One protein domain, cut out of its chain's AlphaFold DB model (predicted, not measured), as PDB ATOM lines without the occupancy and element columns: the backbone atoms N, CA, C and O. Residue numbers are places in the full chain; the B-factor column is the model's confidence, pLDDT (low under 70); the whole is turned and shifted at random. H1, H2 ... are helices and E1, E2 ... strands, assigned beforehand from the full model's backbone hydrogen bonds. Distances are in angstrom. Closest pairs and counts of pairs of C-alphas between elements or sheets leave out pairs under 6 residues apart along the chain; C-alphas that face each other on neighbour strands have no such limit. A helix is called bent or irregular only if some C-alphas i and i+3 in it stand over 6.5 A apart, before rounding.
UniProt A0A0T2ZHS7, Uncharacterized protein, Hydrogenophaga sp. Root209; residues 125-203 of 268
ATOM      1  N   ASP A 125      53.204   1.301 286.994       92.31
ATOM      2  CA  ASP A 125      52.603   0.932 285.712       92.31
ATOM      3  C   ASP A 125      51.182   0.349 285.838       92.31
ATOM      4  O   ASP A 125      50.591  -0.053 284.836       92.31
ATOM      5  N   ARG A 126      50.606   0.336 287.043       95.25
ATOM      6  CA  ARG A 126      49.250  -0.162 287.305       95.25
ATOM      7  C   ARG A 126      48.523   0.672 288.346       95.25
ATOM      8  O   ARG A 126      49.133   1.426 289.105       95.25
ATOM      9  N   LEU A 127      47.210   0.506 288.413       97.62
ATOM     10  CA  LEU A 127      46.424   0.936 289.560       97.62
ATOM     11  C   LEU A 127      46.220  -0.243 290.508       97.62
ATOM     12  O   LEU A 127      45.876  -1.340 290.082       97.62
ATOM     13  N   PHE A 128      46.409  -0.003 291.797       97.38
ATOM     14  CA  PHE A 128      46.229  -0.981 292.857       97.38
ATOM     15  C   PHE A 128      45.139  -0.492 293.811       97.38
ATOM     16  O   PHE A 128      45.265   0.589 294.392       97.38
ATOM     17  N   VAL A 129      44.062  -1.262 293.970       97.81
ATOM     18  CA  VAL A 129      43.027  -0.977 294.970       97.81
ATOM     19  C   VAL A 129      43.387  -1.636 296.300       97.81
ATOM     20  O   VAL A 129      43.687  -2.826 296.348       97.81
ATOM     21  N   VAL A 130      43.344  -0.848 297.372       97.81
ATOM     22  CA  VAL A 130      43.625  -1.273 298.748       97.81
ATOM     23  C   VAL A 130      42.336  -1.211 299.560       97.81
ATOM     24  O   VAL A 130      41.593  -0.219 299.490       97.81
ATOM     25  N   THR A 131      42.069  -2.254 300.342       97.69
ATOM     26  CA  THR A 131      40.938  -2.290 301.278       97.69
ATOM     27  C   THR A 131      41.315  -1.749 302.658       97.69
ATOM     28  O   THR A 131      42.488  -1.693 303.012       97.69
ATOM     29  N   ALA A 132      40.341  -1.297 303.458       97.94
ATOM     30  CA  ALA A 132      40.643  -0.580 304.705       97.94
ATOM     31  C   ALA A 132      41.481  -1.409 305.695       97.94
ATOM     32  O   ALA A 132      42.411  -0.882 306.294       97.94
ATOM     33  N   ASN A 133      41.205  -2.708 305.797       96.56
ATOM     34  CA  ASN A 133      41.954  -3.667 306.609       96.56
ATOM     35  C   ASN A 133      43.357  -4.018 306.072       96.56
ATOM     36  O   ASN A 133      44.109  -4.688 306.773       96.56
ATOM     37  N   GLU A 134      43.708  -3.615 304.849       97.44
ATOM     38  CA  GLU A 134      45.051  -3.791 304.274       97.44
ATOM     39  C   GLU A 134      45.951  -2.574 304.513       97.44
ATOM     40  O   GLU A 134      47.169  -2.660 304.365       97.44
ATOM     41  N   VAL A 135      45.370  -1.428 304.872       98.06
ATOM     42  CA  VAL A 135      46.133  -0.211 305.145       98.06
ATOM     43  C   VAL A 135      46.892  -0.362 306.462       98.06
ATOM     44  O   VAL A 135      46.294  -0.612 307.508       98.06
ATOM     45  N   GLN A 136      48.200  -0.106 306.442       97.75
ATOM     46  CA  GLN A 136      49.018  -0.015 307.654       97.75
ATOM     47  C   GLN A 136      48.746   1.295 308.393       97.75
ATOM     48  O   GLN A 136      49.411   2.319 308.195       97.75
ATOM     49  N   THR A 137      47.698   1.267 309.214       96.19
ATOM     50  CA  THR A 137      47.174   2.423 309.951       96.19
ATOM     51  C   THR A 137      48.199   3.086 310.878       96.19
ATOM     52  O   THR A 137      48.110   4.288 311.117       96.19
ATOM     53  N   GLU A 138      49.223   2.360 311.325       96.88
ATOM     54  CA  GLU A 138      50.353   2.881 312.098       96.88
ATOM     55  C   GLU A 138      51.149   3.963 311.350       96.88
ATOM     56  O   GLU A 138      51.729   4.856 311.972       96.88
ATOM     57  N   PHE A 139      51.136   3.938 310.015       97.12
ATOM     58  CA  PHE A 139      51.793   4.936 309.173       97.12
ATOM     59  C   PHE A 139      50.849   6.047 308.712       97.12
ATOM     60  O   PHE A 139      51.296   6.990 308.059       97.12
ATOM     61  N   LEU A 140      49.559   5.987 309.056       96.38
ATOM     62  CA  LEU A 140      48.553   6.931 308.562       96.38
ATOM     63  C   LEU A 140      48.858   8.378 308.973       96.38
ATOM     64  O   LEU A 140      48.711   9.287 308.163       96.38
ATOM     65  N   GLY A 141      49.398   8.591 310.178       97.19
ATOM     66  CA  GLY A 141      49.840   9.912 310.646       97.19
ATOM     67  C   GLY A 141      51.061  10.486 309.908       97.19
ATOM     68  O   GLY A 141      51.376  11.660 310.075       97.19
ATOM     69  N   GLN A 142      51.748   9.678 309.095       96.81
ATOM     70  CA  GLN A 142      52.895  10.090 308.276       96.81
ATOM     71  C   GLN A 142      52.502  10.382 306.821       96.81
ATOM     72  O   GLN A 142      53.327  10.873 306.052       96.81
ATOM     73  N   ALA A 143      51.260  10.086 306.428       97.19
ATOM     74  CA  ALA A 143      50.742  10.470 305.123       97.19
ATOM     75  C   ALA A 143      50.586  12.003 305.032       97.19
ATOM     76  O   ALA A 143      50.460  12.678 306.063       97.19
ATOM     77  N   PRO A 144      50.543  12.580 303.816       96.44
ATOM     78  CA  PRO A 144      50.134  13.968 303.616       96.44
ATOM     79  C   PRO A 144      48.813  14.266 304.327       96.44
ATOM     80  O   PRO A 144      47.929  13.415 304.347       96.44
ATOM     81  N   GLN A 145      48.654  15.474 304.876       95.12
ATOM     82  CA  GLN A 145      47.539  15.825 305.770       95.12
ATOM     83  C   GLN A 145      46.150  15.464 305.208       95.12
ATOM     84  O   GLN A 145      45.282  15.022 305.953       95.12
ATOM     85  N   GLN A 146      45.939  15.606 303.895       94.44
ATOM     86  CA  GLN A 146      44.659  15.300 303.240       94.44
ATOM     87  C   GLN A 146      44.391  13.792 303.065       94.44
ATOM     88  O   GLN A 146      43.288  13.413 302.689       94.44
ATOM     89  N   LEU A 147      45.393  12.942 303.306       96.81
ATOM     90  CA  LEU A 147      45.366  11.487 303.128       96.81
ATOM     91  C   LEU A 147      45.517  10.727 304.461       96.81
ATOM     92  O   LEU A 147      45.639   9.506 304.461       96.81
ATOM     93  N   GLN A 148      45.507  11.429 305.601       96.88
ATOM     94  CA  GLN A 148      45.624  10.823 306.939       96.88
ATOM     95  C   GLN A 148      44.310  10.218 307.456       96.88
ATOM     96  O   GLN A 148      44.241   9.749 308.590       96.88
ATOM     97  N   THR A 149      43.239  10.251 306.666       95.81
ATOM     98  CA  THR A 149      41.948   9.667 307.029       95.81
ATOM     99  C   THR A 149      41.440   8.792 305.897       95.81
ATOM    100  O   THR A 149      41.525   9.138 304.720       95.81
ATOM    101  N   LEU A 150      40.909   7.626 306.261       96.69
ATOM    102  CA  LEU A 150      40.284   6.732 305.296       96.69
ATOM    103  C   LEU A 150      38.834   7.163 305.059       96.69
ATOM    104  O   LEU A 150      38.119   7.454 306.025       96.69
ATOM    105  N   PRO A 151      38.361   7.168 303.802       95.50
ATOM    106  CA  PRO A 151      36.979   7.503 303.506       95.50
ATOM    107  C   PRO A 151      36.023   6.476 304.127       95.50
ATOM    108  O   PRO A 151      36.275   5.268 304.124       95.50
ATOM    109  N   TRP A 152      34.885   6.947 304.634       95.25
ATOM    110  CA  TRP A 152      33.795   6.064 305.065       95.25
ATOM    111  C   TRP A 152      33.136   5.342 303.872       95.25
ATOM    112  O   TRP A 152      32.753   4.180 303.990       95.25
ATOM    113  N   ALA A 153      33.048   6.007 302.716       93.44
ATOM    114  CA  ALA A 153      32.575   5.454 301.449       93.44
ATOM    115  C   ALA A 153      33.340   6.073 300.274       93.44
ATOM    116  O   ALA A 153      33.780   7.221 300.348       93.44
ATOM    117  N   GLY A 154      33.445   5.321 299.177       93.88
ATOM    118  CA  GLY A 154      34.240   5.708 298.016       93.88
ATOM    119  C   GLY A 154      35.731   5.410 298.180       93.88
ATOM    120  O   GLY A 154      36.176   4.866 299.188       93.88
ATOM    121  N   VAL A 155      36.494   5.756 297.146       96.44
ATOM    122  CA  VAL A 155      37.905   5.391 297.012       96.44
ATOM    123  C   VAL A 155      38.713   6.645 296.705       96.44
ATOM    124  O   VAL A 155      38.436   7.326 295.715       96.44
ATOM    125  N   ILE A 156      39.698   6.966 297.543       96.75
ATOM    126  CA  ILE A 156      40.617   8.080 297.278       96.75
ATOM    127  C   ILE A 156      41.697   7.636 296.295       96.75
ATOM    128  O   ILE A 156      42.195   6.516 296.364       96.75
ATOM    129  N   ARG A 157      42.076   8.517 295.370       97.31
ATOM    130  CA  ARG A 157      43.185   8.266 294.442       97.31
ATOM    131  C   ARG A 157      44.471   8.793 295.059       97.31
ATOM    132  O   ARG A 157      44.484   9.921 295.550       97.31
ATOM    133  N   VAL A 158      45.539   8.004 295.005       97.94
ATOM    134  CA  VAL A 158      46.858   8.399 295.522       97.94
ATOM    135  C   VAL A 158      47.955   8.050 294.524       97.94
ATOM    136  O   VAL A 158      47.860   7.077 293.775       97.94
ATOM    137  N   GLY A 159      48.991   8.880 294.478       97.69
ATOM    138  CA  GLY A 159      50.272   8.485 293.908       97.69
ATOM    139  C   GLY A 159      51.141   7.821 294.968       97.69
ATOM    140  O   GLY A 159      50.772   7.756 296.144       97.69
ATOM    141  N   LEU A 160      52.322   7.376 294.555       96.75
ATOM    142  CA  LEU A 160      53.358   6.908 295.464       96.75
ATOM    143  C   LEU A 160      54.628   7.728 295.287       96.75
ATOM    144  O   LEU A 160      55.048   8.028 294.164       96.75
ATOM    145  N   ARG A 161      55.260   8.085 296.406       94.69
ATOM    146  CA  ARG A 161      56.570   8.736 296.383       94.69
ATOM    147  C   ARG A 161      57.656   7.753 295.953       94.69
ATOM    148  O   ARG A 161      57.543   6.543 296.125       94.69
ATOM    149  N   GLN A 162      58.759   8.302 295.462       92.12
ATOM    150  CA  GLN A 162      59.965   7.518 295.221       92.12
ATOM    151  C   GLN A 162      60.671   7.186 296.541       92.12
ATOM    152  O   GLN A 162      60.531   7.894 297.546       92.12
ATOM    153  N   SER A 163      61.447   6.104 296.527       93.06
ATOM    154  CA  SER A 163      62.360   5.772 297.618       93.06
ATOM    155  C   SER A 163      63.411   6.871 297.786       93.06
ATOM    156  O   SER A 163      63.985   7.348 296.808       93.06
ATOM    157  N   THR A 164      63.696   7.227 299.030       93.88
ATOM    158  CA  THR A 164      64.696   8.223 299.437       93.88
ATOM    159  C   THR A 164      66.122   7.675 299.426       93.88
ATOM    160  O   THR A 164      67.073   8.445 299.324       93.88
ATOM    161  N   SER A 165      66.289   6.351 299.505       96.06
ATOM    162  CA  SER A 165      67.591   5.681 299.467       96.06
ATOM    163  C   SER A 165      67.509   4.292 298.816       96.06
ATOM    164  O   SER A 165      66.434   3.683 298.799       96.06
ATOM    165  N   PRO A 166      68.637   3.745 298.320       95.69
ATOM    166  CA  PRO A 166      68.700   2.359 297.854       95.69
ATOM    167  C   PRO A 166      68.293   1.341 298.929       95.69
ATOM    168  O   PRO A 166      67.673   0.330 298.618       95.69
ATOM    169  N   GLN A 167      68.599   1.615 300.199       96.69
ATOM    170  CA  GLN A 167      68.228   0.755 301.323       96.69
ATOM    171  C   GLN A 167      66.709   0.732 301.536       96.69
ATOM    172  O   GLN A 167      66.135  -0.339 301.722       96.69
ATOM    173  N   GLU A 168      66.043   1.889 301.454       95.62
ATOM    174  CA  GLU A 168      64.578   1.960 301.531       95.62
ATOM    175  C   GLU A 168      63.922   1.225 300.354       95.62
ATOM    176  O   GLU A 168      62.921   0.531 300.536       95.62
ATOM    177  N   TYR A 169      64.507   1.328 299.156       94.06
ATOM    178  CA  TYR A 169      64.047   0.578 297.991       94.06
ATOM    179  C   TYR A 169      64.131  -0.938 298.220       94.06
ATOM    180  O   TYR A 169      63.128  -1.628 298.052       94.06
ATOM    181  N   LEU A 170      65.286  -1.449 298.662       96.00
ATOM    182  CA  LEU A 170      65.472  -2.878 298.944       96.00
ATOM    183  C   LEU A 170      64.491  -3.380 300.011       96.00
ATOM    184  O   LEU A 170      63.793  -4.365 299.781       96.00
ATOM    185  N   SER A 171      64.349  -2.651 301.121       95.50
ATOM    186  CA  SER A 171      63.386  -2.996 302.176       95.50
ATOM    187  C   SER A 171      61.938  -2.988 301.667       95.50
ATOM    188  O   SER A 171      61.132  -3.848 302.024       95.50
ATOM    189  N   SER A 172      61.588  -2.055 300.776       94.31
ATOM    190  CA  SER A 172      60.269  -2.024 300.143       94.31
ATOM    191  C   SER A 172      60.013  -3.233 299.240       94.31
ATOM    192  O   SER A 172      58.880  -3.718 299.188       94.31
ATOM    193  N   VAL A 173      61.031  -3.705 298.519       94.00
ATOM    194  CA  VAL A 173      60.932  -4.915 297.692       94.00
ATOM    195  C   VAL A 173      60.726  -6.143 298.579       94.00
ATOM    196  O   VAL A 173      59.815  -6.924 298.316       94.00
ATOM    197  N   GLU A 174      61.491  -6.276 299.664       96.31
ATOM    198  CA  GLU A 174      61.336  -7.366 300.638       96.31
ATOM    199  C   GLU A 174      59.922  -7.412 301.237       96.31
ATOM    200  O   GLU A 174      59.298  -8.472 301.265       96.31
ATOM    201  N   GLN A 175      59.371  -6.263 301.645       95.19
ATOM    202  CA  GLN A 175      57.990  -6.180 302.141       95.19
ATOM    203  C   GLN A 175      56.963  -6.553 301.066       95.19
ATOM    204  O   GLN A 175      56.001  -7.265 301.351       95.19
ATOM    205  N   SER A 176      57.187  -6.144 299.814       92.62
ATOM    206  CA  SER A 176      56.280  -6.478 298.709       92.62
ATOM    207  C   SER A 176      56.259  -7.985 298.430       92.62
ATOM    208  O   SER A 176      55.193  -8.536 298.164       92.62
ATOM    209  N   ILE A 177      57.402  -8.671 298.564       93.06
ATOM    210  CA  ILE A 177      57.491 -10.143 298.480       93.06
ATOM    211  C   ILE A 177      56.685 -10.810 299.605       93.06
ATOM    212  O   ILE A 177      56.089 -11.863 299.397       93.06
ATOM    213  N   GLN A 178      56.616 -10.183 300.780       94.12
ATOM    214  CA  GLN A 178      55.788 -10.632 301.905       94.12
ATOM    215  C   GLN A 178      54.298 -10.265 301.751       94.12
ATOM    216  O   GLN A 178      53.511 -10.504 302.664       94.12
ATOM    217  N   GLY A 179      53.896  -9.699 300.607       92.19
ATOM    218  CA  GLY A 179      52.515  -9.311 300.314       92.19
ATOM    219  C   GLY A 179      52.146  -7.893 300.750       92.19
ATOM    220  O   GLY A 179      50.989  -7.504 300.632       92.19
ATOM    221  N   VAL A 180      53.112  -7.105 301.227       95.06
ATOM    222  CA  VAL A 180      52.903  -5.747 301.730       95.06
ATOM    223  C   VAL A 180      53.458  -4.729 300.735       95.06
ATOM    224  O   VAL A 180      54.641  -4.377 300.752       95.06
ATOM    225  N   THR A 181      52.597  -4.247 299.841       94.62
ATOM    226  CA  THR A 181      53.017  -3.330 298.773       94.62
ATOM    227  C   THR A 181      53.204  -1.895 299.276       94.62
ATOM    228  O   THR A 181      52.937  -1.552 300.432       94.62
ATOM    229  N   GLN A 182      53.721  -1.010 298.420       96.19
ATOM    230  CA  GLN A 182      53.799   0.425 298.724       96.19
ATOM    231  C   GLN A 182      52.407   1.060 298.843       96.19
ATOM    232  O   GLN A 182      52.211   1.903 299.715       96.19
ATOM    233  N   ALA A 183      51.424   0.621 298.049       97.06
ATOM    234  CA  ALA A 183      50.053   1.124 298.138       97.06
ATOM    235  C   ALA A 183      49.410   0.911 299.517       97.06
ATOM    236  O   ALA A 183      48.624   1.746 299.955       97.06
ATOM    237  N   MET A 184      49.775  -0.151 300.235       97.81
ATOM    238  CA  MET A 184      49.253  -0.454 301.576       97.81
ATOM    239  C   MET A 184      49.843   0.423 302.690       97.81
ATOM    240  O   MET A 184      49.404   0.346 303.837       97.81
ATOM    241  N   ARG A 185      50.850   1.249 302.382       97.50
ATOM    242  CA  ARG A 185      51.651   1.983 303.365       97.50
ATOM    243  C   ARG A 185      51.444   3.496 303.227       97.50
ATOM    244  O   ARG A 185      52.039   4.108 302.341       97.50
ATOM    245  N   PRO A 186      50.652   4.134 304.109       97.94
ATOM    246  CA  PRO A 186      50.333   5.557 303.997       97.94
ATOM    247  C   PRO A 186      51.520   6.525 303.961       97.94
ATOM    248  O   PRO A 186      51.447   7.570 303.320       97.94
ATOM    249  N   ASN A 187      52.648   6.171 304.576       97.00
ATOM    250  CA  ASN A 187      53.894   6.941 304.495       97.00
ATOM    251  C   ASN A 187      54.556   6.924 303.099       97.00
ATOM    252  O   ASN A 187      55.534   7.644 302.875       97.00
ATOM    253  N   TRP A 188      54.057   6.117 302.158       97.38
ATOM    254  CA  TRP A 188      54.426   6.163 300.740       97.38
ATOM    255  C   TRP A 188      53.458   6.991 299.895       97.38
ATOM    256  O   TRP A 188      53.794   7.324 298.758       97.38
ATOM    257  N   TRP A 189      52.277   7.335 300.411       98.00
ATOM    258  CA  TRP A 189      51.257   8.024 299.630       98.00
ATOM    259  C   TRP A 189      51.675   9.451 299.289       98.00
ATOM    260  O   TRP A 189      52.159  10.208 300.131       98.00
ATOM    261  N   SER A 190      51.429   9.838 298.042       97.12
ATOM    262  CA  SER A 190      51.508  11.220 297.583       97.12
ATOM    263  C   SER A 190      50.152  11.668 297.031       97.12
ATOM    264  O   SER A 190      49.367  10.832 296.568       97.12
ATOM    265  N   PRO A 191      49.850  12.979 297.035       97.00
ATOM    266  CA  PRO A 191      48.653  13.493 296.381       97.00
ATOM    267  C   PRO A 191      48.588  13.057 294.913       97.00
ATOM    268  O   PRO A 191      49.615  12.940 294.241       97.00
ATOM    269  N   PHE A 192      47.378  12.810 294.415       95.62
ATOM    270  CA  PHE A 192      47.140  12.446 293.018       95.62
ATOM    271  C   PHE A 192      47.149  13.696 292.123       95.62
ATOM    272  O   PHE A 192      46.112  14.164 291.652       95.62
ATOM    273  N   ASP A 193      48.335  14.277 291.969       94.38
ATOM    274  CA  ASP A 193      48.586  15.531 291.260       94.38
ATOM    275  C   ASP A 193      48.849  15.339 289.750       94.38
ATOM    276  O   ASP A 193      48.810  14.229 289.211       94.38
ATOM    277  N   ASP A 194      49.141  16.437 289.046       93.25
ATOM    278  CA  ASP A 194      49.428  16.419 287.606       93.25
ATOM    279  C   ASP A 194      50.677  15.604 287.244       93.25
ATOM    280  O   ASP A 194      50.754  15.052 286.140       93.25
ATOM    281  N   LYS A 195      51.644  15.468 288.163       92.81
ATOM    282  CA  LYS A 195      52.827  14.623 287.956       92.81
ATOM    283  C   LYS A 195      52.419  13.153 287.940       92.81
ATOM    284  O   LYS A 195      52.821  12.428 287.029       92.81
ATOM    285  N   VAL A 196      51.587  12.729 288.891       94.25
ATOM    286  CA  VAL A 196      51.037  11.365 288.933       94.25
ATOM    287  C   VAL A 196      50.164  11.099 287.705       94.25
ATOM    288  O   VAL A 196      50.340  10.072 287.053       94.25
ATOM    289  N   LYS A 197      49.289  12.038 287.321       92.81
ATOM    290  CA  LYS A 197      48.464  11.913 286.105       92.81
ATOM    291  C   LYS A 197      49.312  11.780 284.839       92.81
ATOM    292  O   LYS A 197      49.000  10.966 283.975       92.81
ATOM    293  N   THR A 198      50.395  12.547 284.730       93.75
ATOM    294  CA  THR A 198      51.320  12.465 283.590       93.75
ATOM    295  C   THR A 198      52.018  11.110 283.541       93.75
ATOM    296  O   THR A 198      52.044  10.480 282.486       93.75
ATOM    297  N   ALA A 199      52.529  10.624 284.676       93.88
ATOM    298  CA  ALA A 199      53.160   9.309 284.762       93.88
ATOM    299  C   ALA A 199      52.176   8.174 284.425       93.88
ATOM    300  O   ALA A 199      52.525   7.256 283.686       93.88
ATOM    301  N   LEU A 200      50.928   8.277 284.887       94.81
ATOM    302  CA  LEU A 200      49.860   7.338 284.554       94.81
ATOM    303  C   LEU A 200      49.593   7.302 283.046       94.81
ATOM    304  O   LEU A 200      49.581   6.226 282.454       94.81
ATOM    305  N   ARG A 201      49.454   8.465 282.398       93.62
ATOM    306  CA  ARG A 201      49.247   8.548 280.940       93.62
ATOM    307  C   ARG A 201      50.417   7.969 280.144       93.62
ATOM    308  O   ARG A 201      50.189   7.351 279.116       93.62
ATOM    309  N   GLN A 202      51.652   8.136 280.617       94.19
ATOM    310  CA  GLN A 202      52.841   7.560 279.969       94.19
ATOM    311  C   GLN A 202      52.874   6.027 280.018       94.19
ATOM    312  O   GLN A 202      53.562   5.407 279.211       94.19
ATOM    313  N   LYS A 203      52.175   5.420 280.981       95.62
ATOM    314  CA  LYS A 203      52.093   3.964 281.152       95.62
ATOM    315  C   LYS A 203      50.836   3.354 280.545       95.62
ATOM    316  O   LYS A 203      50.812   2.152 280.305       95.62
TER     317      LYS A 203
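Overview. This is residues 125 to 203 of the 268 residues of an uncharacterized protein of Hydrogenophaga sp. Root209 (UniProt A0A0T2ZHS7). A very small sheet of two short strands, E2 and E3, sits near the middle among long loops, with three helices set round it that do not meet one another: H1 and H3 toward opposite sides, and H2 off at a third. The strand E1 passes beside E2, and the loop residues 182 to 186 run back through the middle; residues 164 to 170, which take in the first part of H2, stick out. The printed part has 79 residues with three named helices and three named strands, in the order E1, H1, E2, H2, E3, H3, and its class is mixed, helices and strands. The sheet has the order E2 - E3, antiparallel. The whole is compact, with a radius of gyration of the C-alphas of 12.6 A and spans of 34 by 31 by 20 A.

Along the chain. E2 is residues 156 to 160, 12.9 A from first to last C-alpha, and E3 is residues 189 to 191, 6.9 A. E1, residues 126 to 131, is the longest strand by residues at 16.4 A and begins at C-alpha 126, (49.250, -0.162, 287.305). H1 is residues 137 to 142, 9.7 A, and is irregular: C-alphas 138 and 141 are 7.2 A apart. H2, residues 166 to 177, is the longest helix at 16.8 A, with C-alpha 166 at (68.700, 2.359, 297.854). H3 is residues 194 to 203, 14.3 A, and ends at C-alpha 203, (52.093, 3.964, 281.152).

Arrangement. E2 and E3 are antiparallel neighbours, with 112 degrees between their directions. C-alphas 159 and 190 face each other at 4.7 A, and N 159 and O 190, like N 190 and O 159, are within hydrogen-bond range at 2.9 A. E1 pairs with no named strand; E1 and E2 are near each other, with 8 pairs of C-alphas within 10 A. The closest C-alphas of E2 and H3 are those of Gly 159 and Val 196, 5.8 A apart. The closest C-alphas of E1 and H3 are those of Arg 126 and Lys 203, 7.9 A apart. H1 is apart from E1, E3, H2 and H3, and H2 is apart from E1, H1 and H3. In H2 and H3 every O i to N i+4 pair is within hydrogen-bond range; in H1 it is 0 of 2, with 2 of 3 O i to N i+3 pairs within range.

Size, cuts and confidence. The C-alphas farthest apart are those of Ala 153 and Pro 166, at 36.4 A, while the first and last printed C-alphas, of Asp 125 and Lys 203, are 5.5 A apart. The printed part has no cut. The links from H1 to E2, 13 residues, and from H2 to E3, 11 residues, are long; those from E1 to H1, E2 to H2 and E3 to H3 are tight. The mean pLDDT of the printed part is 95.7, and no printed residue is under 70.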